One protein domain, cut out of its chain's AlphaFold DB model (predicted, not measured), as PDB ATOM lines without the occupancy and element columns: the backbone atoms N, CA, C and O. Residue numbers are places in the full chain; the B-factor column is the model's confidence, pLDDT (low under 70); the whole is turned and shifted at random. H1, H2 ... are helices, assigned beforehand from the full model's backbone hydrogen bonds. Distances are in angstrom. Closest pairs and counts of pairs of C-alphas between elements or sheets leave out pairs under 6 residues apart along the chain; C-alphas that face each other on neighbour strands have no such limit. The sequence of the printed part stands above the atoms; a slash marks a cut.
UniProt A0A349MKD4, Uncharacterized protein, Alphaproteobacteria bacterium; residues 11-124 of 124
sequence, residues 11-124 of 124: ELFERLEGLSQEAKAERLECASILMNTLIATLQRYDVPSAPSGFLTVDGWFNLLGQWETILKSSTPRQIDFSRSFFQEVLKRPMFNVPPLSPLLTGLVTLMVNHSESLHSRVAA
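Overview. This is residues 11 to 124 of the 124 residues of an uncharacterized protein of Alphaproteobacteria bacterium (UniProt A0A349MKD4). The longest helix, H5, pairs with H4 as a helical hairpin that covers one face of a row of three helices, H1, H2 and H3, which run side by side in alternating directions with H2 in the middle. H4 crosses H2 steeply near the beginning of H2, while H5 packs on H3 with residues 107 to 114; the last residues of the chain and the loop between H2 and H3 lie at the two ends of the longest axis. The printed part has 114 residues with five named helices, H1 to H5 in chain order, and no named strand, an all helix domain. It is compact, with a radius of gyration of the C-alphas of 14.1 A, and elongated, spanning 51 by 29 by 20 A.

Arrangement. H5, residues 100 to 122, touches H4, residues 76 to 91, at a shallow tilt of 28 degrees, opposite ways, and the two form a hairpin; their closest C-alphas, of Arg 83 and Val 108, are 5.8 A apart. With residues 107 to 114 alone, H5 touches residues 67 to 72 of H3, residues 57 to 73, the same way at a tilt of 36 degrees, only just steep; the closest C-alphas, of Leu 71 and His 114, are 7.2 A apart. The hub is H2, residues 29 to 44, which touches three helices. It forms a hairpin with H3 at a shallow tilt of 18 degrees, opposite ways, with the closest C-alphas, of Leu 34 and Trp 67, 6.2 A apart. It forms another with H1, residues 11 to 25, at 22 degrees, also shallow and opposite ways, with the closest C-alphas, of Ser 20 and Ser 32, 5.0 A apart. With residues 29 to 31 alone, H2 touches H4 at a steep tilt of 60 degrees, the same way; the C-alphas of Ala 31 and Ser 82 come closest, 5.0 A. The helix packing is part aligned, part crossed. H2 and H5 are near each other, with 6 pairs of C-alphas within 10 A. H1 and H3 are apart, and H1 and H5 only just so, at 8.5 A. In H1, H2, H3, H4 and H5 every O i to N i+4 pair is within hydrogen-bond range.

Along the chain. H5 is 33.6 A long from first to last C-alpha, from Leu 100 at (86.856, 128.322, 84.518) to Val 122 at (115.277, 115.103, 72.388). H3 measures 24.7 A, H4 23.0 A, H2 22.3 A and H1 20.8 A. H1 begins with C-alpha 11 at (76.288, 131.064, 79.850).

Size, cuts and confidence. The two C-alphas farthest apart, of Ser 49 and Ala 124, are 51.0 A apart. The printed part has no cut. The link from H2 to H3, residues 45 to 56, is long; those from H1 to H2 and H3 to H4 are tight, and that from H4 to H5 is short. Mean pLDDT of the printed part is 86.9, and residues 118 to 124 are under 70.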
ATOM      1  N   GLU A  11      75.257 130.064  80.126       81.88
ATOM      2  CA  GLU A  11      76.288 131.064  79.850       81.88
ATOM      3  C   GLU A  11      77.699 130.457  79.929       81.88
ATOM      4  O   GLU A  11      78.568 130.773  79.117       81.88
ATOM      5  N   LEU A  12      77.928 129.535  80.871       83.88
ATOM      6  CA  LEU A  12      79.178 128.785  80.965       83.88
ATOM      7  C   LEU A  12      79.416 127.939  79.707       83.88
ATOM      8  O   LEU A  12      80.499 128.004  79.122       83.88
ATOM      9  N   PHE A  13      78.414 127.162  79.285       85.62
ATOM     10  CA  PHE A  13      78.523 126.317  78.097       85.62
ATOM     11  C   PHE A  13      78.685 127.140  76.819       85.62
ATOM     12  O   PHE A  13      79.561 126.819  76.026       85.62
ATOM     13  N   GLU A  14      77.956 128.245  76.657       88.25
ATOM     14  CA  GLU A  14      78.110 129.151  75.510       88.25
ATOM     15  C   GLU A  14      79.532 129.732  75.432       88.25
ATOM     16  O   GLU A  14      80.128 129.785  74.355       88.25
ATOM     17  N   ARG A  15      80.131 130.101  76.573       88.06
ATOM     18  CA  ARG A  15      81.529 130.570  76.625       88.06
ATOM     19  C   ARG A  15      82.525 129.470  76.252       88.06
ATOM     20  O   ARG A  15      83.469 129.725  75.504       88.06
ATOM     21  N   LEU A  16      82.337 128.256  76.774       90.38
ATOM     22  CA  LEU A  16      83.198 127.107  76.477       90.38
ATOM     23  C   LEU A  16      83.085 126.669  75.010       90.38
ATOM     24  O   LEU A  16      84.096 126.370  74.373       90.38
ATOM     25  N   GLU A  17      81.873 126.666  74.463       91.31
ATOM     26  CA  GLU A  17      81.619 126.410  73.047       91.31
ATOM     27  C   GLU A  17      82.262 127.485  72.177       91.31
ATOM     28  O   GLU A  17      82.934 127.143  71.205       91.31
ATOM     29  N   GLY A  18      82.151 128.762  72.560       91.88
ATOM     30  CA  GLY A  18      82.835 129.871  71.896       91.88
ATOM     31  C   GLY A  18      84.346 129.646  71.793       91.88
ATOM     32  O   GLY A  18      84.901 129.731  70.699       91.88
ATOM     33  N   LEU A  19      84.996 129.253  72.894       92.38
ATOM     34  CA  LEU A  19      86.422 128.899  72.889       92.38
ATOM     35  C   LEU A  19      86.740 127.693  72.000       92.38
ATOM     36  O   LEU A  19      87.754 127.694  71.304       92.38
ATOM     37  N   SER A  20      85.896 126.656  72.012       93.44
ATOM     38  CA  SER A  20      86.089 125.493  71.138       93.44
ATOM     39  C   SER A  20      86.001 125.883  69.661       93.44
ATOM     40  O   SER A  20      86.799 125.406  68.852       93.44
ATOM     41  N   GLN A  21      85.069 126.771  69.297       94.25
ATOM     42  CA  GLN A  21      84.938 127.280  67.929       94.25
ATOM     43  C   GLN A  21      86.108 128.183  67.534       94.25
ATOM     44  O   GLN A  21      86.599 128.073  66.413       94.25
ATOM     45  N   GLU A  22      86.600 129.020  68.446       94.69
ATOM     46  CA  GLU A  22      87.789 129.846  68.223       94.69
ATOM     47  C   GLU A  22      89.026 128.977  67.959       94.69
ATOM     48  O   GLU A  22      89.690 129.137  66.935       94.69
ATOM     49  N   ALA A  23      89.259 127.956  68.790       94.38
ATOM     50  CA  ALA A  23      90.337 126.993  68.577       94.38
ATOM     51  C   ALA A  23      90.219 126.272  67.218       94.38
ATOM     52  O   ALA A  23      91.223 126.057  66.538       94.38
ATOM     53  N   LYS A  24      88.997 125.923  66.781       93.44
ATOM     54  CA  LYS A  24      88.763 125.349  65.440       93.44
ATOM     55  C   LYS A  24      89.083 126.343  64.328       93.44
ATOM     56  O   LYS A  24      89.708 125.954  63.343       93.44
ATOM     57  N   ALA A  25      88.670 127.600  64.475       94.19
ATOM     58  CA  ALA A  25      88.926 128.653  63.495       94.19
ATOM     59  C   ALA A  25      90.433 128.905  63.318       94.19
ATOM     60  O   ALA A  25      90.905 129.058  62.192       94.19
ATOM     61  N   GLU A  26      91.197 128.838  64.409       93.00
ATOM     62  CA  GLU A  26      92.662 128.930  64.405       93.00
ATOM     63  C   GLU A  26      93.369 127.629  63.975       93.00
ATOM     64  O   GLU A  26      94.598 127.580  63.903       93.00
ATOM     65  N   ARG A  27      92.614 126.569  63.644       92.44
ATOM     66  CA  ARG A  27      93.129 125.231  63.288       92.44
ATOM     67  C   ARG A  27      93.983 124.598  64.393       92.44
ATOM     68  O   ARG A  27      94.883 123.801  64.127       92.44
ATOM     69  N   LEU A  28      93.676 124.918  65.646       93.56
ATOM     70  CA  LEU A  28      94.290 124.335  66.832       93.56
ATOM     71  C   LEU A  28      93.535 123.061  67.225       93.56
ATOM     72  O   LEU A  28      92.760 123.038  68.181       93.56
ATOM     73  N   GLU A  29      93.752 121.986  66.464       90.44
ATOM     74  CA  GLU A  29      93.046 120.707  66.646       90.44
ATOM     75  C   GLU A  29      93.168 120.168  68.077       90.44
ATOM     76  O   GLU A  29      92.164 119.809  68.690       90.44
ATOM     77  N   CYS A  30      94.379 120.183  68.643       92.44
ATOM     78  CA  CYS A  30      94.627 119.734  70.013       92.44
ATOM     79  C   CYS A  30      93.821 120.568  71.028       92.44
ATOM     80  O   CYS A  30      93.072 120.000  71.823       92.44
ATOM     81  N   ALA A  31      93.878 121.903  70.949       94.25
ATOM     82  CA  ALA A  31      93.095 122.790  71.812       94.25
ATOM     83  C   ALA A  31      91.583 122.549  71.683       94.25
ATOM     84  O   ALA A  31      90.886 122.456  72.693       94.25
ATOM     85  N   SER A  32      91.074 122.384  70.459       94.31
ATOM     86  CA  SER A  32      89.652 122.108  70.244       94.31
ATOM     87  C   SER A  32      89.219 120.778  70.865       94.31
ATOM     88  O   SER A  32      88.184 120.722  71.531       94.31
ATOM     89  N   ILE A  33      90.006 119.709  70.693       93.88
ATOM     90  CA  ILE A  33      89.696 118.395  71.273       93.88
ATOM     91  C   ILE A  33      89.686 118.481  72.805       93.88
ATOM     92  O   ILE A  33      88.744 117.994  73.429       93.88
ATOM     93  N   LEU A  34      90.673 119.152  73.407       94.94
ATOM     94  CA  LEU A  34      90.758 119.347  74.860       94.94
ATOM     95  C   LEU A  34      89.568 120.140  75.424       94.94
ATOM     96  O   LEU A  34      89.076 119.831  76.510       94.94
ATOM     97  N   MET A  35      89.073 121.131  74.680       94.00
ATOM     98  CA  MET A  35      87.863 121.869  75.054       94.00
ATOM     99  C   MET A  35      86.605 121.013  74.943       94.00
ATOM    100  O   MET A  35      85.746 121.059  75.823       94.00
ATOM    101  N   ASN A  36      86.490 120.197  73.895       93.44
ATOM    102  CA  ASN A  36      85.332 119.322  73.723       93.44
ATOM    103  C   ASN A  36      85.252 118.264  74.833       93.44
ATOM    104  O   ASN A  36      84.154 117.967  75.299       93.44
ATOM    105  N   THR A  37      86.386 117.730  75.305       94.00
ATOM    106  CA  THR A  37      86.383 116.793  76.441       94.00
ATOM    107  C   THR A  37      86.019 117.470  77.758       94.00
ATOM    108  O   THR A  37      85.330 116.854  78.574       94.00
ATOM    109  N   LEU A  38      86.393 118.739  77.959       91.62
ATOM    110  CA  LEU A  38      85.932 119.528  79.102       91.62
ATOM    111  C   LEU A  38      84.411 119.699  79.081       91.62
ATOM    112  O   LEU A  38      83.750 119.369  80.064       91.62
ATOM    113  N   ILE A  39      83.856 120.153  77.955       90.88
ATOM    114  CA  ILE A  39      82.408 120.343  77.782       90.88
ATOM    115  C   ILE A  39      81.667 119.024  78.027       90.88
ATOM    116  O   ILE A  39      80.746 118.978  78.841       90.88
ATOM    117  N   ALA A  40      82.112 117.937  77.392       90.75
ATOM    118  CA  ALA A  40      81.498 116.623  77.545       90.75
ATOM    119  C   ALA A  40      81.576 116.106  78.990       90.75
ATOM    120  O   ALA A  40      80.631 115.491  79.482       90.75
ATOM    121  N   THR A  41      82.683 116.361  79.694       89.88
ATOM    122  CA  THR A  41      82.829 115.939  81.092       89.88
ATOM    123  C   THR A  41      81.921 116.756  82.009       89.88
ATOM    124  O   THR A  41      81.240 116.175  82.846       89.88
ATOM    125  N   LEU A  42      81.837 118.071  81.816       87.19
ATOM    126  CA  LEU A  42      80.921 118.923  82.575       87.19
ATOM    127  C   LEU A  42      79.456 118.512  82.385       87.19
ATOM    128  O   LEU A  42      78.709 118.477  83.353       87.19
ATOM    129  N   GLN A  43      79.059 118.139  81.167       86.50
ATOM    130  CA  GLN A  43      77.708 117.635  80.891       86.50
ATOM    131  C   GLN A  43      77.458 116.254  81.508       86.50
ATOM    132  O   GLN A  43      76.372 115.976  82.006       86.50
ATOM    133  N   ARG A  44      78.456 115.363  81.470       84.44
ATOM    134  CA  ARG A  44      78.327 113.987  81.972       84.44
ATOM    135  C   ARG A  44      78.274 113.911  83.496       84.44
ATOM    136  O   ARG A  44      77.608 113.029  84.029       84.44
ATOM    137  N   TYR A  45      79.013 114.782  84.171       80.06
ATOM    138  CA  TYR A  45      79.115 114.826  85.630       80.06
ATOM    139  C   TYR A  45      78.309 115.985  86.219       80.06
ATOM    140  O   TYR A  45      78.629 116.452  87.310       80.06
ATOM    141  N   ASP A  46      77.276 116.437  85.505       77.81
ATOM    142  CA  ASP A  46      76.364 117.461  85.994       77.81
ATOM    143  C   ASP A  46      75.672 116.977  87.278       77.81
ATOM    144  O   ASP A  46      75.073 115.898  87.329       77.81
ATOM    145  N   VAL A  47      75.802 117.764  88.345       75.06
ATOM    146  CA  VAL A  47      75.217 117.465  89.653       75.06
ATOM    147  C   VAL A  47      74.124 118.503  89.906       75.06
ATOM    148  O   VAL A  47      74.460 119.662  90.139       75.06
ATOM    149  N   PRO A  48      72.833 118.113  89.966       72.94
ATOM    150  CA  PRO A  48      71.703 119.054  90.013       72.94
ATOM    151  C   PRO A  48      71.712 120.075  91.163       72.94
ATOM    152  O   PRO A  48      71.002 121.077  91.109       72.94
ATOM    153  N   SER A  49      72.474 119.801  92.224       76.19
ATOM    154  CA  SER A  49      72.594 120.650  93.415       76.19
ATOM    155  C   SER A  49      73.946 121.364  93.520       76.19
ATOM    156  O   SER A  49      74.172 122.081  94.494       76.19
ATOM    157  N   ALA A  50      74.864 121.139  92.576       74.62
ATOM    158  CA  ALA A  50      76.181 121.762  92.569       74.62
ATOM    159  C   ALA A  50      76.185 123.038  91.708       74.62
ATOM    160  O   ALA A  50      75.348 123.189  90.818       74.62
ATOM    161  N   PRO A  51      77.119 123.972  91.952       73.44
ATOM    162  CA  PRO A  51      77.312 125.118  91.073       73.44
ATOM    163  C   PRO A  51      77.692 124.690  89.649       73.44
ATOM    164  O   PRO A  51      78.434 123.725  89.463       73.44
ATOM    165  N   SER A  52      77.261 125.461  88.650       72.69
ATOM    166  CA  SER A  52      77.676 125.299  87.254       72.69
ATOM    167  C   SER A  52      79.198 125.224  87.143       72.69
ATOM    168  O   SER A  52      79.903 126.025  87.756       72.69
ATOM    169  N   GLY A  53      79.720 124.278  86.360       74.62
ATOM    170  CA  GLY A  53      81.166 124.097  86.190       74.62
ATOM    171  C   GLY A  53      81.858 123.344  87.327       74.62
ATOM    172  O   GLY A  53      83.080 123.192  87.302       74.62
ATOM    173  N   PHE A  54      81.103 122.868  88.318       81.06
ATOM    174  CA  PHE A  54      81.607 121.941  89.319       81.06
ATOM    175  C   PHE A  54      81.848 120.560  88.696       81.06
ATOM    176  O   PHE A  54      81.029 120.052  87.935       81.06
ATOM    177  N   LEU A  55      82.966 119.936  89.057       82.56
ATOM    178  CA  LEU A  55      83.263 118.547  88.729       82.56
ATOM    179  C   LEU A  55      83.407 117.752  90.021       82.56
ATOM    180  O   LEU A  55      84.088 118.180  90.957       82.56
ATOM    181  N   THR A  56      82.796 116.569  90.053       86.44
ATOM    182  CA  THR A  56      83.066 115.579  91.099       86.44
ATOM    183  C   THR A  56      84.521 115.113  91.020       86.44
ATOM    184  O   THR A  56      85.196 115.306  90.008       86.44
ATOM    185  N   VAL A  57      85.012 114.459  92.076       86.50
ATOM    186  CA  VAL A  57      86.352 113.846  92.076       86.50
ATOM    187  C   VAL A  57      86.519 112.897  90.882       86.50
ATOM    188  O   VAL A  57      87.510 112.985  90.162       86.50
ATOM    189  N   ASP A  58      85.510 112.070  90.601       87.81
ATOM    190  CA  ASP A  58      85.507 111.176  89.437       87.81
ATOM    191  C   ASP A  58      85.517 111.943  88.108       87.81
ATOM    192  O   ASP A  58      86.215 111.550  87.172       87.81
ATOM    193  N   GLY A  59      84.781 113.057  88.026       89.38
ATOM    194  CA  GLY A  59      84.785 113.945  86.866       89.38
ATOM    195  C   GLY A  59      86.170 114.534  86.602       89.38
ATOM    196  O   GLY A  59      86.631 114.530  85.462       89.38
ATOM    197  N   TRP A  60      86.873 114.953  87.657       89.56
ATOM    198  CA  TRP A  60      88.256 115.423  87.569       89.56
ATOM    199  C   TRP A  60      89.213 114.334  87.088       89.56
ATOM    200  O   TRP A  60      89.950 114.567  86.132       89.56
ATOM    201  N   PHE A  61      89.188 113.139  87.686       90.81
ATOM    202  CA  PHE A  61      90.054 112.037  87.249       90.81
ATOM    203  C   PHE A  61      89.805 111.653  85.788       90.81
ATOM    204  O   PHE A  61      90.752 111.474  85.019       90.81
ATOM    205  N   ASN A  62      88.537 111.582  85.385       92.94
ATOM    206  CA  ASN A  62      88.166 111.279  84.010       92.94
ATOM    207  C   ASN A  62      88.613 112.379  83.028       92.94
ATOM    208  O   ASN A  62      89.068 112.065  81.926       92.94
ATOM    209  N   LEU A  63      88.503 113.657  83.402       92.25
ATOM    210  CA  LEU A  63      88.961 114.773  82.570       92.25
ATOM    211  C   LEU A  63      90.484 114.758  82.396       92.25
ATOM    212  O   LEU A  63      90.977 114.806  81.271       92.25
ATOM    213  N   LEU A  64      91.221 114.646  83.505       91.88
ATOM    214  CA  LEU A  64      92.684 114.639  83.505       91.88
ATOM    215  C   LEU A  64      93.231 113.451  82.702       91.88
ATOM    216  O   LEU A  64      94.116 113.638  81.869       91.88
ATOM    217  N   GLY A  65      92.659 112.253  82.866       92.75
ATOM    218  CA  GLY A  65      93.074 111.073  82.102       92.75
ATOM    219  C   GLY A  65      92.844 111.216  80.591       92.75
ATOM    220  O   GLY A  65      93.689 110.811  79.787       92.75
ATOM    221  N   GLN A  66      91.736 111.846  80.185       94.94
ATOM    222  CA  GLN A  66      91.479 112.155  78.774       94.94
ATOM    223  C   GLN A  66      92.481 113.177  78.233       94.94
ATOM    224  O   GLN A  66      93.060 112.959  77.168       94.94
ATOM    225  N   TRP A  67      92.713 114.270  78.962       95.19
ATOM    226  CA  TRP A  67      93.678 115.296  78.571       95.19
ATOM    227  C   TRP A  67      95.088 114.734  78.430       95.19
ATOM    228  O   TRP A  67      95.717 114.956  77.400       95.19
ATOM    229  N   GLU A  68      95.563 113.937  79.385       93.19
ATOM    230  CA  GLU A  68      96.859 113.267  79.261       93.19
ATOM    231  C   GLU A  68      96.943 112.379  78.016       93.19
ATOM    232  O   GLU A  68      97.958 112.375  77.325       93.19
ATOM    233  N   THR A  69      95.887 111.625  77.711       93.88
ATOM    234  CA  THR A  69      95.849 110.752  76.527       93.88
ATOM    235  C   THR A  69      95.944 111.565  75.231       93.88
ATOM    236  O   THR A  69      96.698 111.211  74.318       93.88
ATOM    237  N   ILE A  70      95.231 112.692  75.161       94.44
ATOM    238  CA  ILE A  70      95.288 113.620  74.024       94.44
ATOM    239  C   ILE A  70      96.686 114.229  73.900       94.44
ATOM    240  O   ILE A  70      97.259 114.247  72.812       94.44
ATOM    241  N   LEU A  71      97.273 114.690  75.004       93.25
ATOM    242  CA  LEU A  71      98.599 115.302  74.987       93.25
ATOM    243  C   LEU A  71      99.690 114.285  74.611       93.25
ATOM    244  O   LEU A  71     100.557 114.612  73.809       93.25
ATOM    245  N   LYS A  72      99.625 113.038  75.100       91.44
ATOM    246  CA  LYS A  72     100.569 111.958  74.737       91.44
ATOM    247  C   LYS A  72     100.523 111.583  73.253       91.44
ATOM    248  O   LYS A  72     101.530 111.127  72.718       91.44
ATOM    249  N   SER A  73      99.373 111.749  72.602       92.25
ATOM    250  CA  SER A  73      99.194 111.487  71.165       92.25
ATOM    251  C   SER A  73      99.408 112.722  70.282       92.25
ATOM    252  O   SER A  73      99.449 112.598  69.059       92.25
ATOM    253  N   SER A  74      99.578 113.903  70.881       92.31
ATOM    254  CA  SER A  74      99.812 115.160  70.169       92.31
ATOM    255  C   SER A  74     101.302 115.395  69.922       92.31
ATOM    256  O   SER A  74     102.161 115.024  70.720       92.31
ATOM    257  N   THR A  75     101.629 116.065  68.819       90.94
ATOM    258  CA  THR A  75     103.010 116.493  68.550       90.94
ATOM    259  C   THR A  75     103.430 117.626  69.499       90.94
ATOM    260  O   THR A  75     102.578 118.436  69.880       90.94
ATOM    261  N   PRO A  76     104.733 117.777  69.826       89.75
ATOM    262  CA  PRO A  76     105.214 118.878  70.671       89.75
ATOM    263  C   PRO A  76     104.733 120.253  70.183       89.75
ATOM    264  O   PRO A  76     104.209 121.052  70.952       89.75
ATOM    265  N   ARG A  77     104.783 120.475  68.864       90.50
ATOM    266  CA  ARG A  77     104.331 121.716  68.225       90.50
ATOM    267  C   ARG A  77     102.842 122.002  68.453       90.50
ATOM    268  O   ARG A  77     102.472 123.149  68.686       90.50
ATOM    269  N   GLN A  78     101.981 120.983  68.386       91.94
ATOM    270  CA  GLN A  78     100.548 121.144  68.669       91.94
ATOM    271  C   GLN A  78     100.305 121.506  70.137       91.94
ATOM    272  O   GLN A  78      99.442 122.340  70.419       91.94
ATOM    273  N   ILE A  79     101.073 120.911  71.055       93.00
ATOM    274  CA  ILE A  79     100.996 121.206  72.491       93.00
ATOM    275  C   ILE A  79     101.429 122.652  72.753       93.00
ATOM    276  O   ILE A  79     100.707 123.380  73.426       93.00
ATOM    277  N   ASP A  80     102.546 123.101  72.177       91.62
ATOM    278  CA  ASP A  80     103.065 124.458  72.384       91.62
ATOM    279  C   ASP A  80     102.114 125.547  71.861       91.62
ATOM    280  O   ASP A  80     101.887 126.557  72.541       91.62
ATOM    281  N   PHE A  81     101.514 125.342  70.682       93.44
ATOM    282  CA  PHE A  81     100.513 126.271  70.152       93.44
ATOM    283  C   PHE A  81      99.233 126.275  70.986       93.44
ATOM    284  O   PHE A  81      98.736 127.344  71.332       93.44
ATOM    285  N   SER A  82      98.740 125.097  71.377       95.00
ATOM    286  CA  SER A  82      97.546 124.993  72.226       95.00
ATOM    287  C   SER A  82      97.777 125.628  73.598       95.00
ATOM    288  O   SER A  82      96.908 126.324  74.114       95.00
ATOM    289  N   ARG A  83      98.974 125.462  74.171       94.56
ATOM    290  CA  ARG A  83      99.374 126.114  75.422       94.56
ATOM    291  C   ARG A  83      99.341 127.630  75.291       94.56
ATOM    292  O   ARG A  83      98.770 128.291  76.151       94.56
ATOM    293  N   SER A  84      99.935 128.165  74.224       94.56
ATOM    294  CA  SER A  84      99.963 129.612  73.970       94.56
ATOM    295  C   SER A  84      98.545 130.172  73.838       94.56
ATOM    296  O   SER A  84      98.220 131.182  74.458       94.56
ATOM    297  N   PHE A  85      97.668 129.457  73.128       95.56
ATOM    298  CA  PHE A  85      96.247 129.787  73.031       95.56
ATOM    299  C   PHE A  85      95.574 129.852  74.410       95.56
ATOM    300  O   PHE A  85      94.993 130.876  74.766       95.56
ATOM    301  N   PHE A  86      95.701 128.813  75.243       94.75
ATOM    302  CA  PHE A  86      95.075 128.809  76.571       94.75
ATOM    303  C   PHE A  86      95.665 129.847  77.534       94.75
ATOM    304  O   PHE A  86      94.939 130.388  78.370       94.75
ATOM    305  N   GLN A  87      96.952 130.178  77.405       94.38
ATOM    306  CA  GLN A  87      97.568 131.274  78.157       94.38
ATOM    307  C   GLN A  87      96.971 132.634  77.778       94.38
ATOM    308  O   GLN A  87      96.701 133.442  78.667       94.38
ATOM    309  N   GLU A  88      96.716 132.887  76.492       94.19
ATOM    310  CA  GLU A  88      96.018 134.100  76.052       94.19
ATOM    311  C   GLU A  88      94.559 134.118  76.513       94.19
ATOM    312  O   GLU A  88      94.064 135.153  76.961       94.19
ATOM    313  N   VAL A  89      93.872 132.972  76.483       92.69
ATOM    314  CA  VAL A  89      92.505 132.844  77.009       92.69
ATOM    315  C   VAL A  89      92.447 133.213  78.494       92.69
ATOM    316  O   VAL A  89      91.571 133.981  78.888       92.69
ATOM    317  N   LEU A  90      93.397 132.747  79.310       92.00
ATOM    318  CA  LEU A  90      93.458 133.054  80.746       92.00
ATOM    319  C   LEU A  90      93.687 134.542  81.054       92.00
ATOM    320  O   LEU A  90      93.299 135.008  82.123       92.00
ATOM    321  N   LYS A  91      94.266 135.314  80.126       91.75
ATOM    322  CA  LYS A  91      94.405 136.775  80.271       91.75
ATOM    323  C   LYS A  91      93.083 137.517  80.063       91.75
ATOM    324  O   LYS A  91      92.969 138.685  80.433       91.75
ATOM    325  N   ARG A  92      92.073 136.872  79.470       91.31
ATOM    326  CA  ARG A  92      90.774 137.494  79.191       91.31
ATOM    327  C   ARG A  92      89.941 137.547  80.481       91.31
ATOM    328  O   ARG A  92      89.739 136.506  81.112       91.31
ATOM    329  N   PRO A  93      89.362 138.707  80.848       85.62
ATOM    330  CA  PRO A  93      88.619 138.867  82.104       85.62
ATOM    331  C   PRO A  93      87.496 137.842  82.316       85.62
ATOM    332  O   PRO A  93      87.252 137.409  83.435       85.62
ATOM    333  N   MET A  94      86.841 137.415  81.232       82.62
ATOM    334  CA  MET A  94      85.718 136.471  81.272       82.62
ATOM    335  C   MET A  94      86.111 135.023  81.620       82.62
ATOM    336  O   MET A  94      85.248 134.247  82.029       82.62
ATOM    337  N   PHE A  95      87.389 134.661  81.459       83.88
ATOM    338  CA  PHE A  95      87.932 133.329  81.757       83.88
ATOM    339  C   PHE A  95      88.819 133.323  83.006       83.88
ATOM    340  O   PHE A  95      89.085 132.261  83.566       83.88
ATOM    341  N   ASN A  96      89.211 134.502  83.495       82.06
ATOM    342  CA  ASN A  96      89.970 134.671  84.731       82.06
ATOM    343  C   ASN A  96      89.076 134.702  85.989       82.06
ATOM    344  O   ASN A  96      89.306 135.470  86.921       82.06
ATOM    345  N   VAL A  97      88.017 133.892  86.003       80.44
ATOM    346  CA  VAL A  97      87.093 133.762  87.136       80.44
ATOM    347  C   VAL A  97      86.747 132.290  87.377       80.44
ATOM    348  O   VAL A  97      86.710 131.502  86.422       80.44
ATOM    349  N   PRO A  98      86.500 131.873  88.631       78.56
ATOM    350  CA  PRO A  98      85.961 130.547  88.916       78.56
ATOM    351  C   PRO A  98      84.590 130.353  88.246       78.56
ATOM    352  O   PRO A  98      83.824 131.313  88.153       78.56
ATOM    353  N   PRO A  99      84.257 129.134  87.788       76.06
ATOM    354  CA  PRO A  99      85.022 127.882  87.896       76.06
ATOM    355  C   PRO A  99      86.044 127.657  86.763       76.06
ATOM    356  O   PRO A  99      86.807 126.695  86.807       76.06
ATOM    357  N   LEU A 100      86.079 128.526  85.749       81.88
ATOM    358  CA  LEU A 100      86.856 128.322  84.518       81.88
ATOM    359  C   LEU A 100      88.363 128.500  84.708       81.88
ATOM    360  O   LEU A 100      89.145 127.706  84.190       81.88
ATOM    361  N   SER A 101      88.767 129.520  85.464       86.44
ATOM    362  CA  SER A 101      90.182 129.839  85.683       86.44
ATOM    363  C   SER A 101      90.988 128.642  86.225       86.44
ATOM    364  O   SER A 101      91.998 128.289  85.606       86.44
ATOM    365  N   PRO A 102      90.547 127.940  87.293       86.19
ATOM    366  CA  PRO A 102      91.250 126.757  87.792       86.19
ATOM    367  C   PRO A 102      91.344 125.612  86.774       86.19
ATOM    368  O   PRO A 102      92.401 124.997  86.646       86.19
ATOM    369  N   LEU A 103      90.270 125.348  86.018       87.06
ATOM    370  CA  LEU A 103      90.228 124.296  84.994       87.06
ATOM    371  C   LEU A 103      91.248 124.556  83.880       87.06
ATOM    372  O   LEU A 103      92.057 123.688  83.547       87.06
ATOM    373  N   LEU A 104      91.238 125.772  83.335       90.00
ATOM    374  CA  LEU A 104      92.134 126.176  82.254       90.00
ATOM    375  C   LEU A 104      93.592 126.278  82.730       90.00
ATOM    376  O   LEU A 104      94.508 125.890  82.008       90.00
ATOM    377  N   THR A 105      93.823 126.721  83.969       90.50
ATOM    378  CA  THR A 105      95.165 126.744  84.577       90.50
ATOM    379  C   THR A 105      95.723 125.332  84.774       90.50
ATOM    380  O   THR A 105      96.899 125.082  84.490       90.50
ATOM    381  N   GLY A 106      94.885 124.385  85.213       88.50
ATOM    382  CA  GLY A 106      95.256 122.973  85.322       88.50
ATOM    383  C   GLY A 106      95.659 122.380  83.970       88.50
ATOM    384  O   GLY A 106      96.692 121.716  83.871       88.50
ATOM    385  N   LEU A 107      94.907 122.698  82.911       91.94
ATOM    386  CA  LEU A 107      95.233 122.285  81.546       91.94
ATOM    387  C   LEU A 107      96.589 122.832  81.080       91.94
ATOM    388  O   LEU A 107      97.422 122.076  80.579       91.94
ATOM    389  N   VAL A 108      96.837 124.131  81.274       93.19
ATOM    390  CA  VAL A 108      98.118 124.759  80.912       93.19
ATOM    391  C   VAL A 108      99.278 124.109  81.670       93.19
ATOM    392  O   VAL A 108     100.307 123.810  81.066       93.19
ATOM    393  N   THR A 109      99.107 123.829  82.963       92.06
ATOM    394  CA  THR A 109     100.123 123.140  83.778       92.06
ATOM    395  C   THR A 109     100.445 121.747  83.230       92.06
ATOM    396  O   THR A 109     101.614 121.394  83.085       92.06
ATOM    397  N   LEU A 110      99.428 120.963  82.849       90.50
ATOM    398  CA  LEU A 110      99.636 119.652  82.221       90.50
ATOM    399  C   LEU A 110     100.411 119.752  80.903       90.50
ATOM    400  O   LEU A 110     101.316 118.953  80.656       90.50
ATOM    401  N   MET A 111     100.087 120.746  80.073       92.44
ATOM    402  CA  MET A 111     100.796 120.988  78.816       92.44
ATOM    403  C   MET A 111     102.265 121.345  79.036       92.44
ATOM    404  O   MET A 111     103.118 120.856  78.297       92.44
ATOM    405  N   VAL A 112     102.575 122.168  80.046       89.12
ATOM    406  CA  VAL A 112     103.961 122.500  80.417       89.12
ATOM    407  C   VAL A 112     104.723 121.228  80.776       89.12
ATOM    408  O   VAL A 112     105.718 120.925  80.118       89.12
ATOM    409  N   ASN A 113     104.189 120.423  81.696       87.06
ATOM    410  CA  ASN A 113     104.824 119.179  82.137       87.06
ATOM    411  C   ASN A 113     105.088 118.206  80.972       87.06
ATOM    412  O   ASN A 113     106.136 117.562  80.910       87.06
ATOM    413  N   HIS A 114     104.154 118.094  80.021       84.31
ATOM    414  CA  HIS A 114     104.351 117.256  78.832       84.31
ATOM    415  C   HIS A 114     105.365 117.848  77.853       84.31
ATOM    416  O   HIS A 114     106.194 117.108  77.325       84.31
ATOM    417  N   SER A 115     105.350 119.164  77.633       80.88
ATOM    418  CA  SER A 115     106.335 119.817  76.769       80.88
ATOM    419  C   SER A 115     107.758 119.641  77.312       80.88
ATOM    420  O   SER A 115     108.652 119.274  76.557       80.88
ATOM    421  N   GLU A 116     107.978 119.807  78.617       79.25
ATOM    422  CA  GLU A 116     109.294 119.648  79.249       79.25
ATOM    423  C   GLU A 116     109.792 118.198  79.174       79.25
ATOM    424  O   GLU A 116     110.947 117.951  78.822       79.25
ATOM    425  N   SER A 117     108.900 117.226  79.408       73.94
ATOM    426  CA  SER A 117     109.218 115.802  79.263       73.94
ATOM    427  C   SER A 117     109.648 115.444  77.836       73.94
ATOM    428  O   SER A 117     110.591 114.675  77.649       73.94
ATOM    429  N   LEU A 118     108.997 116.017  76.820       67.00
ATOM    430  CA  LEU A 118     109.346 115.782  75.417       67.00
ATOM    431  C   LEU A 118     110.693 116.419  75.054       67.00
ATOM    432  O   LEU A 118     111.526 115.753  74.443       67.00
ATOM    433  N   HIS A 119     110.953 117.658  75.484       63.25
ATOM    434  CA  HIS A 119     112.228 118.336  75.224       63.25
ATOM    435  C   HIS A 119     113.417 117.639  75.906       63.25
ATOM    436  O   HIS A 119     114.471 117.493  75.289       63.25
ATOM    437  N   SER A 120     113.239 117.117  77.126       61.34
ATOM    438  CA  SER A 120     114.280 116.343  77.819       61.34
ATOM    439  C   SER A 120     114.672 115.057  77.084       61.34
ATOM    440  O   SER A 120     115.791 114.588  77.260       61.34
ATOM    441  N   ARG A 121     113.773 114.470  76.283       58.44
ATOM    442  CA  ARG A 121     114.035 113.232  75.525       58.44
ATOM    443  C   ARG A 121     114.684 113.478  74.165       58.44
ATOM    444  O   ARG A 121     115.202 112.537  73.585       58.44
ATOM    445  N   VAL A 122     114.631 114.708  73.655       57.22
ATOM    446  CA  VAL A 122     115.277 115.103  72.388       57.22
ATOM    447  C   VAL A 122     116.728 115.553  72.615       57.22
ATOM    448  O   VAL A 122     117.530 115.521  71.690       57.22
ATOM    449  N   ALA A 123     117.073 115.960  73.840       55.44
ATOM    450  CA  ALA A 123     118.416 116.405  74.219       55.44
ATOM    451  C   ALA A 123     119.344 115.284  74.745       55.44
ATOM    452  O   ALA A 123     120.488 115.577  75.092       55.44
ATOM    453  N   ALA A 124     118.857 114.040  74.828       50.50
ATOM    454  CA  ALA A 124     119.595 112.851  75.270       50.50
ATOM    455  C   ALA A 124     119.852 111.909  74.088       50.50
ATOM    456  O   ALA A 124     120.947 111.306  74.055       50.50
TER     457      ALA A 124